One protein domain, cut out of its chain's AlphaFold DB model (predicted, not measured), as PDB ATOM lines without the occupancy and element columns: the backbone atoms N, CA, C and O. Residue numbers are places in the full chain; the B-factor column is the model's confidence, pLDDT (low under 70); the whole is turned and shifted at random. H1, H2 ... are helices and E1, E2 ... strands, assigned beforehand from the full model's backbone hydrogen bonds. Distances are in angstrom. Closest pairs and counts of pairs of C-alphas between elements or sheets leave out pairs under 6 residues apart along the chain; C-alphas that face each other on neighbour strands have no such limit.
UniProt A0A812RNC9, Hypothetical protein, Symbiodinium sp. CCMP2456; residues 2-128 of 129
ATOM      1  N   ASP A   2     172.669 121.934  99.142       79.94
ATOM      2  CA  ASP A   2     173.541 122.693 100.056       79.94
ATOM      3  C   ASP A   2     173.887 124.091  99.550       79.94
ATOM      4  O   ASP A   2     173.822 125.052 100.313       79.94
ATOM      5  N   LYS A   3     174.117 124.255  98.240       82.25
ATOM      6  CA  LYS A   3     174.303 125.590  97.666       82.25
ATOM      7  C   LYS A   3     173.064 126.480  97.797       82.25
ATOM      8  O   LYS A   3     173.197 127.657  98.105       82.25
ATOM      9  N   ALA A   4     171.864 125.931  97.611       85.12
ATOM     10  CA  ALA A   4     170.618 126.683  97.782       85.12
ATOM     11  C   ALA A   4     170.413 127.110  99.247       85.12
ATOM     12  O   ALA A   4     169.975 128.229  99.502       85.12
ATOM     13  N   LYS A   5     170.819 126.269 100.210       88.06
ATOM     14  CA  LYS A   5     170.870 126.636 101.634       88.06
ATOM     15  C   LYS A   5     171.893 127.747 101.902       88.06
ATOM     16  O   LYS A   5     171.561 128.717 102.569       88.06
ATOM     17  N   GLN A   6     173.098 127.668 101.323       87.62
ATOM     18  CA  GLN A   6     174.115 128.731 101.428       87.62
ATOM     19  C   GLN A   6     173.632 130.075 100.865       87.62
ATOM     20  O   GLN A   6     173.996 131.125 101.381       87.62
ATOM     21  N   LEU A   7     172.821 130.048  99.804       87.94
ATOM     22  CA  LEU A   7     172.218 131.241  99.201       87.94
ATOM     23  C   LEU A   7     170.959 131.722  99.944       87.94
ATOM     24  O   LEU A   7     170.334 132.686  99.512       87.94
ATOM     25  N   ASN A   8     170.573 131.052 101.036       91.50
ATOM     26  CA  ASN A   8     169.336 131.297 101.776       91.50
ATOM     27  C   ASN A   8     168.079 131.244 100.883       91.50
ATOM     28  O   ASN A   8     167.126 131.996 101.065       91.50
ATOM     29  N   TRP A   9     168.081 130.373  99.874       92.31
ATOM     30  CA  TRP A   9     166.937 130.134  98.984       92.31
ATOM     31  C   TRP A   9     165.977 129.091  99.539       92.31
ATOM     32  O   TRP A   9     164.815 129.036  99.143       92.31
ATOM     33  N   VAL A  10     166.478 128.263 100.449       93.81
ATOM     34  CA  VAL A  10     165.741 127.199 101.114       93.81
ATOM     35  C   VAL A  10     165.853 127.433 102.614       93.81
ATOM     36  O   VAL A  10     166.944 127.713 103.110       93.81
ATOM     37  N   ASP A  11     164.731 127.369 103.321       92.50
ATOM     38  CA  ASP A  11     164.698 127.495 104.776       92.50
ATOM     39  C   ASP A  11     165.169 126.213 105.490       92.50
ATOM     40  O   ASP A  11     165.510 125.200 104.874       92.50
ATOM     41  N   GLU A  12     165.203 126.254 106.821       90.44
ATOM     42  CA  GLU A  12     165.643 125.133 107.662       90.44
ATOM     43  C   GLU A  12     164.778 123.876 107.492       90.44
ATOM     44  O   GLU A  12     165.261 122.761 107.685       90.44
ATOM     45  N   ARG A  13     163.514 124.046 107.087       90.88
ATOM     46  CA  ARG A  13     162.557 122.957 106.844       90.88
ATOM     47  C   ARG A  13     162.678 122.381 105.435       90.88
ATOM     48  O   ARG A  13     161.995 121.414 105.114       90.88
ATOM     49  N   GLY A  14     163.541 122.943 104.588       90.31
ATOM     50  CA  GLY A  14     163.680 122.511 103.202       90.31
ATOM     51  C   GLY A  14     162.652 123.134 102.255       90.31
ATOM     52  O   GLY A  14     162.506 122.650 101.129       90.31
ATOM     53  N   HIS A  15     161.934 124.179 102.674       94.81
ATOM     54  CA  HIS A  15     160.985 124.888 101.820       94.81
ATOM     55  C   HIS A  15     161.657 126.050 101.093       94.81
ATOM     56  O   HIS A  15     162.547 126.722 101.612       94.81
ATOM     57  N   TRP A  16     161.197 126.311  99.879       94.94
ATOM     58  CA  TRP A  16     161.739 127.332  99.002       94.94
ATOM     59  C   TRP A  16     161.174 128.705  99.330       94.94
ATOM     60  O   TRP A  16     159.964 128.886  99.465       94.94
ATOM     61  N   ARG A  17     162.062 129.683  99.455       95.38
ATOM     62  CA  ARG A  17     161.721 131.076  99.736       95.38
ATOM     63  C   ARG A  17     161.350 131.816  98.454       95.38
ATOM     64  O   ARG A  17     161.740 131.432  97.352       95.38
ATOM     65  N   ILE A  18     160.625 132.917  98.616       95.12
ATOM     66  CA  ILE A  18     160.422 133.889  97.544       95.12
ATOM     67  C   ILE A  18     161.528 134.940  97.617       95.12
ATOM     68  O   ILE A  18     161.957 135.344  98.695       95.12
ATOM     69  N   LEU A  19     161.994 135.367  96.455       94.44
ATOM     70  CA  LEU A  19     162.997 136.386  96.225       94.44
ATOM     71  C   LEU A  19     162.337 137.623  95.612       94.44
ATOM     72  O   LEU A  19     161.406 137.535  94.809       94.44
ATOM     73  N   LYS A  20     162.877 138.791  95.934       93.31
ATOM     74  CA  LYS A  20     162.549 140.068  95.306       93.31
ATOM     75  C   LYS A  20     163.816 140.759  94.832       93.31
ATOM     76  O   LYS A  20     164.877 140.640  95.441       93.31
ATOM     77  N   TRP A  21     163.693 141.497  93.737       91.75
ATOM     78  CA  TRP A  21     164.773 142.339  93.247       91.75
ATOM     79  C   TRP A  21     164.967 143.538  94.175       91.75
ATOM     80  O   TRP A  21     164.025 144.296  94.409       91.75
ATOM     81  N   ASN A  22     166.184 143.717  94.687       92.19
ATOM     82  CA  ASN A  22     166.580 144.925  95.393       92.19
ATOM     83  C   ASN A  22     167.300 145.868  94.410       92.19
ATOM     84  O   ASN A  22     168.455 145.607  94.062       92.19
ATOM     85  N   PRO A  23     166.671 146.978  93.976       92.69
ATOM     86  CA  PRO A  23     167.262 147.864  92.976       92.69
ATOM     87  C   PRO A  23     168.495 148.613  93.489       92.69
ATOM     88  O   PRO A  23     169.373 148.938  92.698       92.69
ATOM     89  N   LEU A  24     168.596 148.859  94.798       95.25
ATOM     90  CA  LEU A  24     169.718 149.597  95.385       95.25
ATOM     91  C   LEU A  24     171.008 148.775  95.368       95.25
ATOM     92  O   LEU A  24     172.088 149.325  95.182       95.25
ATOM     93  N   LYS A  25     170.892 147.457  95.555       92.19
ATOM     94  CA  LYS A  25     172.035 146.533  95.564       92.19
ATOM     95  C   LYS A  25     172.218 145.768  94.256       92.19
ATOM     96  O   LYS A  25     173.215 145.078  94.096       92.19
ATOM     97  N   SER A  26     171.275 145.902  93.321       91.62
ATOM     98  CA  SER A  26     171.255 145.161  92.057       91.62
ATOM     99  C   SER A  26     171.382 143.643  92.243       91.62
ATOM    100  O   SER A  26     172.094 142.967  91.502       91.62
ATOM    101  N   GLU A  27     170.677 143.102  93.236       89.31
ATOM    102  CA  GLU A  27     170.692 141.673  93.554       89.31
ATOM    103  C   GLU A  27     169.303 141.165  93.967       89.31
ATOM    104  O   GLU A  27     168.427 141.932  94.381       89.31
ATOM    105  N   LEU A  28     169.103 139.849  93.862       89.88
ATOM    106  CA  LEU A  28     167.930 139.175  94.415       89.88
ATOM    107  C   LEU A  28     168.129 138.935  95.913       89.88
ATOM    108  O   LEU A  28     169.161 138.415  96.328       89.88
ATOM    109  N   GLN A  29     167.121 139.271  96.710       93.88
ATOM    110  CA  GLN A  29     167.106 139.046  98.155       93.88
ATOM    111  C   GLN A  29     165.839 138.317  98.566       93.88
ATOM    112  O   GLN A  29     164.820 138.415  97.889       93.88
ATOM    113  N   VAL A  30     165.893 137.620  99.696       94.19
ATOM    114  CA  VAL A  30     164.725 136.952 100.272       94.19
ATOM    115  C   VAL A  30     163.626 137.973 100.585       94.19
ATOM    116  O   VAL A  30     163.877 139.063 101.102       94.19
ATOM    117  N   ASP A  31     162.394 137.623 100.232       94.00
ATOM    118  CA  ASP A  31     161.184 138.360 100.560       94.00
ATOM    119  C   ASP A  31     160.439 137.657 101.699       94.00
ATOM    120  O   ASP A  31     159.524 136.871 101.463       94.00
ATOM    121  N   ASP A  32     160.815 137.962 102.943       90.69
ATOM    122  CA  ASP A  32     160.218 137.348 104.143       90.69
ATOM    123  C   ASP A  32     158.731 137.700 104.351       90.69
ATOM    124  O   ASP A  32     158.082 137.159 105.241       90.69
ATOM    125  N   SER A  33     158.163 138.589 103.526       92.56
ATOM    126  CA  SER A  33     156.731 138.906 103.554       92.56
ATOM    127  C   SER A  33     155.848 137.815 102.937       92.56
ATOM    128  O   SER A  33     154.631 137.837 103.125       92.56
ATOM    129  N   ARG A  34     156.434 136.869 102.189       91.19
ATOM    130  CA  ARG A  34     155.700 135.808 101.490       91.19
ATOM    131  C   ARG A  34     156.001 134.433 102.083       91.19
ATOM    132  O   ARG A  34     157.131 134.182 102.498       91.19
ATOM    133  N   PRO A  35     155.014 133.520 102.092       91.25
ATOM    134  CA  PRO A  35     155.215 132.175 102.610       91.25
ATOM    135  C   PRO A  35     156.214 131.388 101.756       91.25
ATOM    136  O   PRO A  35     156.286 131.554 100.535       91.25
ATOM    137  N   THR A  36     156.963 130.502 102.413       94.12
ATOM    138  CA  THR A  36     157.818 129.523 101.735       94.12
ATOM    139  C   THR A  36     156.981 128.390 101.138       94.12
ATOM    140  O   THR A  36     155.836 128.169 101.534       94.12
ATOM    141  N   MET A  37     157.537 127.677 100.156       93.81
ATOM    142  CA  MET A  37     156.839 126.629  99.411       93.81
ATOM    143  C   MET A  37     157.566 125.281  99.511       93.81
ATOM    144  O   MET A  37     158.753 125.205  99.182       93.81
ATOM    145  N   PRO A  38     156.886 124.195  99.917       94.31
ATOM    146  CA  PRO A  38     157.460 122.856  99.885       94.31
ATOM    147  C   PRO A  38     157.849 122.432  98.466       94.31
ATOM    148  O   PRO A  38     157.195 122.792  97.486       94.31
ATOM    149  N   THR A  39     158.879 121.590  98.350       91.88
ATOM    150  CA  THR A  39     159.306 121.046  97.046       91.88
ATOM    151  C   THR A  39     158.181 120.267  96.352       91.88
ATOM    152  O   THR A  39     158.048 120.329  95.134       91.88
ATOM    153  N   GLU A  40     157.330 119.575  97.108       93.88
ATOM    154  CA  GLU A  40     156.202 118.808  96.566       93.88
ATOM    155  C   GLU A  40     155.179 119.692  95.843       93.88
ATOM    156  O   GLU A  40     154.694 119.329  94.771       93.88
ATOM    157  N   ASP A  41     154.883 120.874  96.381       92.19
ATOM    158  CA  ASP A  41     153.935 121.798  95.760       92.19
ATOM    159  C   ASP A  41     154.518 122.434  94.498       92.19
ATOM    160  O   ASP A  41     153.816 122.595  93.497       92.19
ATOM    161  N   LEU A  42     155.829 122.689  94.489       90.94
ATOM    162  CA  LEU A  42     156.541 123.113  93.286       90.94
ATOM    163  C   LEU A  42     156.482 122.050  92.176       90.94
ATOM    164  O   LEU A  42     156.255 122.360  91.002       90.94
ATOM    165  N   LEU A  43     156.644 120.776  92.539       91.19
ATOM    166  CA  LEU A  43     156.526 119.669  91.592       91.19
ATOM    167  C   LEU A  43     155.103 119.563  91.033       91.19
ATOM    168  O   LEU A  43     154.949 119.430  89.818       91.19
ATOM    169  N   LYS A  44     154.067 119.708  91.872       91.06
ATOM    170  CA  LYS A  44     152.664 119.741  91.414       91.06
ATOM    171  C   LYS A  44     152.436 120.860  90.396       91.06
ATOM    172  O   LYS A  44     151.897 120.601  89.324       91.06
ATOM    173  N   GLN A  45     152.910 122.077  90.675       88.19
ATOM    174  CA  GLN A  45     152.800 123.203  89.736       88.19
ATOM    175  C   GLN A  45     153.513 122.923  88.406       88.19
ATOM    176  O   GLN A  45     153.003 123.268  87.341       88.19
ATOM    177  N   THR A  46     154.674 122.266  88.450       87.56
ATOM    178  CA  THR A  46     155.427 121.887  87.244       87.56
ATOM    179  C   THR A  46     154.672 120.851  86.408       87.56
ATOM    180  O   THR A  46     154.643 120.946  85.179       87.56
ATOM    181  N   VAL A  47     154.029 119.875  87.057       88.50
ATOM    182  CA  VAL A  47     153.189 118.869  86.388       88.50
ATOM    183  C   VAL A  47     151.979 119.522  85.720       88.50
ATOM    184  O   VAL A  47     151.679 119.185  84.577       88.50
ATOM    185  N   GLU A  48     151.324 120.480  86.377       83.75
ATOM    186  CA  GLU A  48     150.215 121.226  85.770       83.75
ATOM    187  C   GLU A  48     150.672 122.057  84.566       83.75
ATOM    188  O   GLU A  48     150.045 121.983  83.510       83.75
ATOM    189  N   LEU A  49     151.804 122.767  84.666       82.50
ATOM    190  CA  LEU A  49     152.364 123.494  83.523       82.50
ATOM    191  C   LEU A  49     152.637 122.549  82.345       82.50
ATOM    192  O   LEU A  49     152.294 122.869  81.207       82.50
ATOM    193  N   ARG A  50     153.219 121.372  82.610       84.19
ATOM    194  CA  ARG A  50     153.549 120.379  81.578       84.19
ATOM    195  C   ARG A  50     152.328 119.950  80.764       84.19
ATOM    196  O   ARG A  50     152.480 119.717  79.572       84.19
ATOM    197  N   LYS A  51     151.131 119.876  81.357       82.06
ATOM    198  CA  LYS A  51     149.900 119.517  80.621       82.06
ATOM    199  C   LYS A  51     149.572 120.506  79.498       82.06
ATOM    200  O   LYS A  51     148.960 120.113  78.513       82.06
ATOM    201  N   GLY A  52     149.980 121.770  79.644       76.81
ATOM    202  CA  GLY A  52     149.800 122.813  78.633       76.81
ATOM    203  C   GLY A  52     150.976 122.977  77.665       76.81
ATOM    204  O   GLY A  52     150.865 123.742  76.708       76.81
ATOM    205  N   VAL A  53     152.101 122.294  77.899       81.19
ATOM    206  CA  VAL A  53     153.303 122.385  77.059       81.19
ATOM    207  C   VAL A  53     153.320 121.208  76.086       81.19
ATOM    208  O   VAL A  53     153.699 120.094  76.444       81.19
ATOM    209  N   THR A  54     152.925 121.464  74.840       79.50
ATOM    210  CA  THR A  54     153.163 120.549  73.714       79.50
ATOM    211  C   THR A  54     154.586 120.725  73.172       79.50
ATOM    212  O   THR A  54     155.283 121.677  73.525       79.50
ATOM    213  N   GLU A  55     155.031 119.828  72.291       78.19
ATOM    214  CA  GLU A  55     156.332 119.962  71.618       78.19
ATOM    215  C   GLU A  55     156.445 121.297  70.856       78.19
ATOM    216  O   GLU A  55     157.444 122.003  70.965       78.19
ATOM    217  N   GLU A  56     155.364 121.713  70.196       81.31
ATOM    218  CA  GLU A  56     155.260 122.988  69.471       81.31
ATOM    219  C   GLU A  56     155.311 124.221  70.389       81.31
ATOM    220  O   GLU A  56     155.625 125.337  69.955       81.31
ATOM    221  N   ALA A  57     154.996 124.039  71.673       82.88
ATOM    222  CA  ALA A  57     155.030 125.106  72.657       82.88
ATOM    223  C   ALA A  57     156.447 125.387  73.179       82.88
ATOM    224  O   ALA A  57     156.666 126.453  73.756       82.88
ATOM    225  N   LEU A  58     157.416 124.485  72.990       85.81
ATOM    226  CA  LEU A  58     158.787 124.640  73.479       85.81
ATOM    227  C   LEU A  58     159.687 125.280  72.410       85.81
ATOM    228  O   LEU A  58     160.161 124.624  71.491       85.81
ATOM    229  N   HIS A  59     159.985 126.574  72.556       86.44
ATOM    230  CA  HIS A  59     160.782 127.333  71.574       86.44
ATOM    231  C   HIS A  59     162.281 127.204  71.804       86.44
ATOM    232  O   HIS A  59     163.086 127.284  70.876       86.44
ATOM    233  N   ARG A  60     162.682 127.061  73.068       86.56
ATOM    234  CA  ARG A  60     164.088 126.941  73.436       86.56
ATOM    235  C   ARG A  60     164.223 126.146  74.715       86.56
ATOM    236  O   ARG A  60     163.610 126.488  75.720       86.56
ATOM    237  N   PHE A  61     165.110 125.166  74.698       88.12
ATOM    238  CA  PHE A  61     165.594 124.492  75.891       88.12
ATOM    239  C   PHE A  61     167.099 124.317  75.756       88.12
ATOM    240  O   PHE A  61     167.574 123.616  74.866       88.12
ATOM    241  N   ARG A  62     167.873 125.029  76.577       86.94
ATOM    242  CA  ARG A  62     169.336 124.956  76.513       86.94
ATOM    243  C   ARG A  62     169.959 125.075  77.885       86.94
ATOM    244  O   ARG A  62     169.535 125.897  78.696       86.94
ATOM    245  N   SER A  63     171.020 124.311  78.104       85.88
ATOM    246  CA  SER A  63     171.906 124.532  79.237       85.88
ATOM    247  C   SER A  63     172.634 125.871  79.082       85.88
ATOM    248  O   SER A  63     173.008 126.274  77.977       85.88
ATOM    249  N   HIS A  64     172.851 126.568  80.193       82.62
ATOM    250  CA  HIS A  64     173.710 127.746  80.241       82.62
ATOM    251  C   HIS A  64     175.197 127.374  80.110       82.62
ATOM    252  O   HIS A  64     176.003 128.188  79.665       82.62
ATOM    253  N   LYS A  65     175.558 126.134  80.464       79.50
ATOM    254  CA  LYS A  65     176.921 125.598  80.369       79.50
ATOM    255  C   LYS A  65     177.027 124.533  79.280       79.50
ATOM    256  O   LYS A  65     176.120 123.720  79.107       79.50
ATOM    257  N   LYS A  66     178.147 124.514  78.560       77.94
ATOM    258  CA  LYS A  66     178.463 123.417  77.636       77.94
ATOM    259  C   LYS A  66     178.804 122.156  78.427       77.94
ATOM    260  O   LYS A  66     179.304 122.248  79.545       77.94
ATOM    261  N   MET A  67     178.538 120.997  77.831       78.31
ATOM    262  CA  MET A  67     179.003 119.725  78.369       78.31
ATOM    263  C   MET A  67     180.530 119.675  78.256       78.31
ATOM    264  O   MET A  67     181.084 119.990  77.203       78.31
ATOM    265  N   THR A  68     181.194 119.333  79.351       82.50
ATOM    266  CA  THR A  68     182.654 119.240  79.455       82.50
ATOM    267  C   THR A  68     183.003 117.909  80.098       82.50
ATOM    268  O   THR A  68     182.267 117.467  80.974       82.50
ATOM    269  N   GLU A  69     184.123 117.307  79.706       81.56
ATOM    270  CA  GLU A  69     184.570 115.992  80.196       81.56
ATOM    271  C   GLU A  69     184.756 115.954  81.723       81.56
ATOM    272  O   GLU A  69     184.438 114.958  82.358       81.56
ATOM    273  N   ASN A  70     185.152 117.084  82.326       83.38
ATOM    274  CA  ASN A  70     185.322 117.242  83.772       83.38
ATOM    275  C   ASN A  70     184.467 118.410  84.302       83.38
ATOM    276  O   ASN A  70     184.975 119.524  84.466       83.38
ATOM    277  N   PRO A  71     183.152 118.222  84.521       75.06
ATOM    278  CA  PRO A  71     182.291 119.288  85.016       75.06
ATOM    279  C   PRO A  71     182.638 119.626  86.474       75.06
ATOM    280  O   PRO A  71     182.444 118.823  87.376       75.06
ATOM    281  N   THR A  72     183.118 120.846  86.717       76.88
ATOM    282  CA  THR A  72     183.420 121.359  88.071       76.88
ATOM    283  C   THR A  72     182.211 121.985  88.766       76.88
ATOM    284  O   THR A  72     182.279 122.380  89.926       76.88
ATOM    285  N   ALA A  73     181.099 122.136  88.047       74.25
ATOM    286  CA  ALA A  73     179.900 122.771  88.564       74.25
ATOM    287  C   ALA A  73     178.996 121.745  89.252       74.25
ATOM    288  O   ALA A  73     178.567 120.787  88.621       74.25
ATOM    289  N   GLU A  74     178.621 122.014  90.502       74.88
ATOM    290  CA  GLU A  74     177.687 121.172  91.270       74.88
ATOM    291  C   GLU A  74     176.260 121.139  90.687       74.88
ATOM    292  O   GLU A  74     175.429 120.336  91.100       74.88
ATOM    293  N   TRP A  75     175.944 122.039  89.753       75.44
ATOM    294  CA  TRP A  75     174.620 122.172  89.157       75.44
ATOM    295  C   TRP A  75     174.684 122.831  87.777       75.44
ATOM    296  O   TRP A  75     175.630 123.551  87.431       75.44
ATOM    297  N   VAL A  76     173.633 122.597  86.991       77.25
ATOM    298  CA  VAL A  76     173.465 123.135  85.641       77.25
ATOM    299  C   VAL A  76     172.153 123.904  85.567       77.25
ATOM    300  O   VAL A  76     171.102 123.411  85.966       77.25
ATOM    301  N   GLN A  77     172.214 125.122  85.032       82.69
ATOM    302  CA  GLN A  77     171.030 125.919  84.730       82.69
ATOM    303  C   GLN A  77     170.541 125.619  83.328       82.69
ATOM    304  O   GLN A  77     171.309 125.719  82.373       82.69
ATOM    305  N   PHE A  78     169.247 125.357  83.202       85.19
ATOM    306  CA  PHE A  78     168.574 125.295  81.917       85.19
ATOM    307  C   PHE A  78     167.718 126.540  81.734       85.19
ATOM    308  O   PHE A  78     166.960 126.930  82.620       85.19
ATOM    309  N   ARG A  79     167.840 127.167  80.566       89.06
ATOM    310  CA  ARG A  79     166.912 128.198  80.114       89.06
ATOM    311  C   ARG A  79     165.867 127.544  79.233       89.06
ATOM    312  O   ARG A  79     166.212 126.915  78.230       89.06
ATOM    313  N   MET A  80     164.615 127.768  79.600       87.88
ATOM    314  CA  MET A  80     163.447 127.319  78.865       87.88
ATOM    315  C   MET A  80     162.642 128.531  78.384       87.88
ATOM    316  O   MET A  80     162.401 129.456  79.157       87.88
ATOM    317  N   GLU A  81     162.249 128.544  77.113       89.75
ATOM    318  CA  GLU A  81     161.307 129.514  76.542       89.75
ATOM    319  C   GLU A  81     160.126 128.737  75.968       89.75
ATOM    320  O   GLU A  81     160.305 127.899  75.083       89.75
ATOM    321  N   ILE A  82     158.932 129.018  76.486       85.75
ATOM    322  CA  ILE A  82     157.683 128.388  76.058       85.75
ATOM    323  C   ILE A  82     156.721 129.436  75.496       85.75
ATOM    324  O   ILE A  82     156.661 130.563  75.987       85.75
ATOM    325  N   SER A  83     155.959 129.061  74.475       85.62
ATOM    326  CA  SER A  83     154.836 129.833  73.946       85.62
ATOM    327  C   SER A  83     153.611 128.944  73.935       85.62
ATOM    328  O   SER A  83     153.583 127.926  73.256       85.62
ATOM    329  N   LEU A  84     152.577 129.365  74.645       79.69
ATOM    330  CA  LEU A  84     151.399 128.550  74.900       79.69
ATOM    331  C   LEU A  84     150.206 129.102  74.110       79.69
ATOM    332  O   LEU A  84     150.007 130.318  74.060       79.69
ATOM    333  N   ARG A  85     149.425 128.216  73.486       74.75
ATOM    334  CA  ARG A  85     148.109 128.475  72.864       74.75
ATOM    335  C   ARG A  85     147.286 127.178  72.943       74.75
ATOM    336  O   ARG A  85     147.914 126.130  72.809       74.75
ATOM    337  N   PRO A  86     145.936 127.191  72.973       67.38
ATOM    338  CA  PRO A  86     145.011 127.973  73.814       67.38
ATOM    339  C   PRO A  86     145.120 127.564  75.310       67.38
ATOM    340  O   PRO A  86     146.006 126.794  75.650       67.38
ATOM    341  N   LEU A  87     144.270 128.085  76.216       63.66
ATOM    342  CA  LEU A  87     144.370 127.951  77.700       63.66
ATOM    343  C   LEU A  87     145.459 128.816  78.371       63.66
ATOM    344  O   LEU A  87     146.021 128.457  79.406       63.66
ATOM    345  N   GLY A  88     145.745 129.992  77.805       66.88
ATOM    346  CA  GLY A  88     146.750 130.904  78.356       66.88
ATOM    347  C   GLY A  88     146.431 131.428  79.762       66.88
ATOM    348  O   GLY A  88     147.362 131.700  80.505       66.88
ATOM    349  N   ASP A  89     145.154 131.547  80.137       73.56
ATOM    350  CA  ASP A  89     144.731 132.199  81.384       73.56
ATOM    351  C   ASP A  89     145.064 131.387  82.661       73.56
ATOM    352  O   ASP A  89     145.775 131.912  83.523       73.56
ATOM    353  N   PRO A  90     144.730 130.080  82.770       75.00
ATOM    354  CA  PRO A  90     145.163 129.268  83.913       75.00
ATOM    355  C   PRO A  90     146.688 129.204  84.061       75.00
ATOM    356  O   PRO A  90     147.223 129.340  85.162       75.00
ATOM    357  N   ILE A  91     147.402 129.047  82.943       79.81
ATOM    358  CA  ILE A  91     148.864 128.954  82.960       79.81
ATOM    359  C   ILE A  91     149.492 130.309  83.299       79.81
ATOM    360  O   ILE A  91     150.506 130.366  83.995       79.81
ATOM    361  N   TRP A  92     148.889 131.411  82.852       83.19
ATOM    362  CA  TRP A  92     149.342 132.756  83.172       83.19
ATOM    363  C   TRP A  92     149.366 132.992  84.681       83.19
ATOM    364  O   TRP A  92     150.388 133.444  85.195       83.19
ATOM    365  N   HIS A  93     148.313 132.612  85.406       82.88
ATOM    366  CA  HIS A  93     148.289 132.735  86.863       82.88
ATOM    367  C   HIS A  93     149.342 131.863  87.555       82.88
ATOM    368  O   HIS A  93     150.009 132.337  88.476       82.88
ATOM    369  N   THR A  94     149.565 130.632  87.082       85.19
ATOM    370  CA  THR A  94     150.665 129.791  87.582       85.19
ATOM    371  C   THR A  94     152.019 130.468  87.370       85.19
ATOM    372  O   THR A  94     152.791 130.610  88.315       85.19
ATOM    373  N   LEU A  95     152.288 130.966  86.157       85.75
ATOM    374  CA  LEU A  95     153.536 131.655  85.829       85.75
ATOM    375  C   LEU A  95     153.699 132.960  86.620       85.75
ATOM    376  O   LEU A  95     154.806 133.280  87.037       85.75
ATOM    377  N   GLN A  96     152.625 133.704  86.884       85.88
ATOM    378  CA  GLN A  96     152.675 134.868  87.772       85.88
ATOM    379  C   GLN A  96     153.038 134.473  89.209       85.88
ATOM    380  O   GLN A  96     153.857 135.145  89.833       85.88
ATOM    381  N   GLY A  97     152.490 133.366  89.717       84.19
ATOM    382  CA  GLY A  97     152.839 132.826  91.035       84.19
ATOM    383  C   GLY A  97     154.305 132.396  91.154       84.19
ATOM    384  O   GLY A  97     154.850 132.332  92.252       84.19
ATOM    385  N   TRP A  98     154.968 132.143  90.027       88.88
ATOM    386  CA  TRP A  98     156.386 131.791  89.966       88.88
ATOM    387  C   TRP A  98     157.319 133.001  90.024       88.88
ATOM    388  O   TRP A  98     158.532 132.829  90.161       88.88
ATOM    389  N   VAL A  99     156.787 134.223  89.928       88.94
ATOM    390  CA  VAL A  99     157.585 135.446  90.038       88.94
ATOM    391  C   VAL A  99     158.262 135.494  91.405       88.94
ATOM    392  O   VAL A  99     157.610 135.599  92.445       88.94
ATOM    393  N   GLY A 100     159.593 135.462  91.379       91.00
ATOM    394  CA  GLY A 100     160.422 135.489  92.577       91.00
ATOM    395  C   GLY A 100     160.646 134.123  93.222       91.00
ATOM    396  O   GLY A 100     161.358 134.059  94.208       91.00
ATOM    397  N   GLN A 101     160.096 133.022  92.713       93.12
ATOM    398  CA  GLN A 101     160.369 131.706  93.297       93.12
ATOM    399  C   GLN A 101     161.879 131.392  93.259       93.12
ATOM    400  O   GLN A 101     162.519 131.543  92.224       93.12
ATOM    401  N   ALA A 102     162.479 130.954  94.368       92.31
ATOM    402  CA  ALA A 102     163.913 130.663  94.393       92.31
ATOM    403  C   ALA A 102     164.272 129.359  93.651       92.31
ATOM    404  O   ALA A 102     165.387 129.215  93.144       92.31
ATOM    405  N   ALA A 103     163.324 128.420  93.552       89.75
ATOM    406  CA  ALA A 103     163.515 127.149  92.849       89.75
ATOM    407  C   ALA A 103     163.656 127.307  91.325       89.75
ATOM    408  O   ALA A 103     164.403 126.566  90.684       89.75
ATOM    409  N   TRP A 104     162.966 128.287  90.737       87.44
ATOM    410  CA  TRP A 104     163.040 128.614  89.316       87.44
ATOM    411  C   TRP A 104     162.938 130.117  89.113       87.44
ATOM    412  O   TRP A 104     162.079 130.796  89.657       87.44
ATOM    413  N   HIS A 105     163.788 130.650  88.250       86.88
ATOM    414  CA  HIS A 105     163.813 132.082  88.003       86.88
ATOM    415  C   HIS A 105     162.969 132.395  86.770       86.88
ATOM    416  O   HIS A 105     163.411 132.174  85.640       86.88
ATOM    417  N   LEU A 106     161.752 132.911  86.973       86.88
ATOM    418  CA  LEU A 106     160.951 133.436  85.869       86.88
ATOM    419  C   LEU A 106     161.627 134.696  85.310       86.88
ATOM    420  O   LEU A 106     161.571 135.763  85.911       86.88
ATOM    421  N   LEU A 107     162.264 134.561  84.145       86.75
ATOM    422  CA  LEU A 107     162.995 135.660  83.500       86.75
ATOM    423  C   LEU A 107     162.070 136.675  82.817       86.75
ATOM    424  O   LEU A 107     162.429 137.835  82.647       86.75
ATOM    425  N   GLY A 108     160.892 136.231  82.388       84.94
ATOM    426  CA  GLY A 108     159.907 137.073  81.733       84.94
ATOM    427  C   GLY A 108     158.696 136.264  81.299       84.94
ATOM    428  O   GLY A 108     158.809 135.089  80.956       84.94
ATOM    429  N   CYS A 109     157.536 136.907  81.306       84.69
ATOM    430  CA  CYS A 109     156.290 136.332  80.825       84.69
ATOM    431  C   CYS A 109     155.521 137.407  80.056       84.69
ATOM    432  O   CYS A 109     155.529 138.578  80.439       84.69
ATOM    433  N   ARG A 110     154.875 137.032  78.949       84.38
ATOM    434  CA  ARG A 110     154.080 137.958  78.138       84.38
ATOM    435  C   ARG A 110     152.795 137.287  77.691       84.38
ATOM    436  O   ARG A 110     152.834 136.376  76.871       84.38
ATOM    437  N   LEU A 111     151.667 137.828  78.137       83.50
ATOM    438  CA  LEU A 111     150.363 137.498  77.583       83.50
ATOM    439  C   LEU A 111     150.110 138.353  76.336       83.50
ATOM    440  O   LEU A 111     150.388 139.556  76.315       83.50
ATOM    441  N   ARG A 112     149.616 137.737  75.262       80.94
ATOM    442  CA  ARG A 112     149.175 138.448  74.057       80.94
ATOM    443  C   ARG A 112     147.699 138.163  73.849       80.94
ATOM    444  O   ARG A 112     147.304 137.004  73.819       80.94
ATOM    445  N   ARG A 113     146.907 139.224  73.675       76.94
ATOM    446  CA  ARG A 113     145.512 139.091  73.262       76.94
ATOM    447  C   ARG A 113     145.470 138.501  71.855       76.94
ATOM    448  O   ARG A 113     146.257 138.898  70.990       76.94
ATOM    449  N   GLU A 114     144.556 137.567  71.640       75.06
ATOM    450  CA  GLU A 114     144.269 137.073  70.301       75.06
ATOM    451  C   GLU A 114     143.761 138.231  69.434       75.06
ATOM    452  O   GLU A 114     142.995 139.087  69.891       75.06
ATOM    453  N   ARG A 115     144.257 138.322  68.197       74.00
ATOM    454  CA  ARG A 115     143.764 139.349  67.278       74.00
ATOM    455  C   ARG A 115     142.304 139.023  66.955       74.00
ATOM    456  O   ARG A 115     142.017 137.846  66.752       74.00
ATOM    457  N   PRO A 116     141.408 140.023  66.877       71.31
ATOM    458  CA  PRO A 116     140.068 139.785  66.365       71.31
ATOM    459  C   PRO A 116     140.189 139.097  65.004       71.31
ATOM    460  O   PRO A 116     140.844 139.629  64.105       71.31
ATOM    461  N   GLN A 117     139.613 137.905  64.873       63.41
ATOM    462  CA  GLN A 117     139.330 137.355  63.556       63.41
ATOM    463  C   GLN A 117     138.101 138.106  63.062       63.41
ATOM    464  O   GLN A 117     136.997 137.925  63.576       63.41
ATOM    465  N   TYR A 118     138.321 139.047  62.152       67.44
ATOM    466  CA  TYR A 118     137.231 139.726  61.473       67.44
ATOM    467  C   TYR A 118     136.505 138.682  60.622       67.44
ATOM    468  O   TYR A 118     137.133 137.875  59.940       67.44
ATOM    469  N   ASN A 119     135.178 138.635  60.721       71.88
ATOM    470  CA  ASN A 119     134.390 137.858  59.771       71.88
ATOM    471  C   ASN A 119     134.493 138.517  58.381       71.88
ATOM    472  O   ASN A 119     134.858 139.688  58.274       71.88
ATOM    473  N   GLY A 120     134.134 137.795  57.316       70.62
ATOM    474  CA  GLY A 120     134.260 138.313  55.944       70.62
ATOM    475  C   GLY A 120     133.562 139.665  55.708       70.62
ATOM    476  O   GLY A 120     134.013 140.446  54.880       70.62
ATOM    477  N   LEU A 121     132.520 139.989  56.484       70.00
ATOM    478  CA  LEU A 121     131.843 141.293  56.452       70.00
ATOM    479  C   LEU A 121     132.708 142.432  57.005       70.00
ATOM    480  O   LEU A 121     132.733 143.518  56.435       70.00
ATOM    481  N   ALA A 122     133.437 142.200  58.094       68.94
ATOM    482  CA  ALA A 122     134.322 143.207  58.666       68.94
ATOM    483  C   ALA A 122     135.587 143.437  57.815       68.94
ATOM    484  O   ALA A 122     136.116 144.547  57.817       68.94
ATOM    485  N   ASP A 123     136.034 142.439  57.044       69.06
ATOM    486  CA  ASP A 123     137.099 142.626  56.048       69.06
ATOM    487  C   ASP A 123     136.619 143.430  54.829       69.06
ATOM    488  O   ASP A 123     137.360 144.287  54.346       69.06
ATOM    489  N   LEU A 124     135.372 143.226  54.382       68.06
ATOM    490  CA  LEU A 124     134.751 144.014  53.306       68.06
ATOM    491  C   LEU A 124     134.630 145.499  53.686       68.06
ATOM    492  O   LEU A 124     135.071 146.356  52.923       68.06
ATOM    493  N   VAL A 125     134.156 145.802  54.901       74.88
ATOM    494  CA  VAL A 125     134.072 147.189  55.407       74.88
ATOM    495  C   VAL A 125     135.449 147.844  55.516       74.88
ATOM    496  O   VAL A 125     135.636 149.025  55.227       74.88
ATOM    497  N   ARG A 126     136.465 147.067  55.892       65.50
ATOM    498  CA  ARG A 126     137.840 147.559  56.011       65.50
ATOM    499  C   ARG A 126     138.510 147.814  54.655       65.50
ATOM    500  O   ARG A 126     139.459 148.594  54.599       65.50
ATOM    501  N   GLN A 127     138.032 147.172  53.589       72.62
ATOM    502  CA  GLN A 127     138.506 147.346  52.211       72.62
ATOM    503  C   GLN A 127     137.729 148.417  51.427       72.62
ATOM    504  O   GLN A 127     138.047 148.657  50.264       72.62
ATOM    505  N   GLY A 128     136.787 149.119  52.068       63.34
ATOM    506  CA  GLY A 128     136.109 150.279  51.486       63.34
ATOM    507  C   GLY A 128     134.771 149.978  50.810       63.34
ATOM    508  O   GLY A 128     134.406 150.697  49.881       63.34
TER     509      GLY A 128
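What this domain is: This is residues 2 to 128 of the 129 residues of the protein "Hypothetical protein" of Symbiodinium sp. CCMP2456 (UniProt A0A812RNC9). A pair of helices side by side, H2 and H3, and two separate strand hairpins, E1 with E2 and E3 with E4, make a loose body, and a long tail after H3 leads away from it to the small helix H4. Residues 119 to 125, of which 120 to 125 belong to H4, stick out free. The 127 printed residues hold four named helices and four named strands in the order H1 E1 E2 H2 E3 E4 H3 H4, with two antiparallel two-stranded sheets. The class is mixed, helices and strands, with 55 residues, under half, in named elements. The whole is loose, with a radius of gyration of the C-alphas of 19.8 A, and elongated, spanning 66 by 43 by 33 A.

How they stand to each other: H1, residues 2 to 6, touches no helix. E1, residues 19 to 22, and E2, residues 27 to 30, form an antiparallel hairpin at 136 degrees, with N 20 and O 29 within hydrogen-bond range at 2.8 A. E3, residues 58 to 63, and E4, residues 78 to 82, form another at 173 degrees, with N 79 and O 62 at 2.8 A. H2, residues 39 to 52, touches H3, residues 88 to 97, at a shallow tilt of 22 degrees, opposite ways; their closest C-alphas, of Leu 49 and Ile 91, are 6.5 A apart. H4, residues 120 to 126, is apart from H3. Every O i to N i+4 pair is within hydrogen-bond range in H1, H3 and H4, and 9 of 10 in H2.

Where its parts are: H1 begins at C-alpha 2 (173.541, 122.693, 100.056). H2 measures 20.8 A, E3 14.3 A and H3 14.2 A. H4 ends at C-alpha 126 (137.840, 147.559, 56.011).

The domain as a whole: The C-alphas farthest apart, of Glu 12 and Gly 128, are 68.3 A apart. The printed part has no cut. The links H1 to E1, E3 to E4 and H3 to H4 are long. Mean pLDDT of the printed part is 84.1, and residues 86 to 88, 117 to 118, 122 to 124, 126 and 128 are under 70.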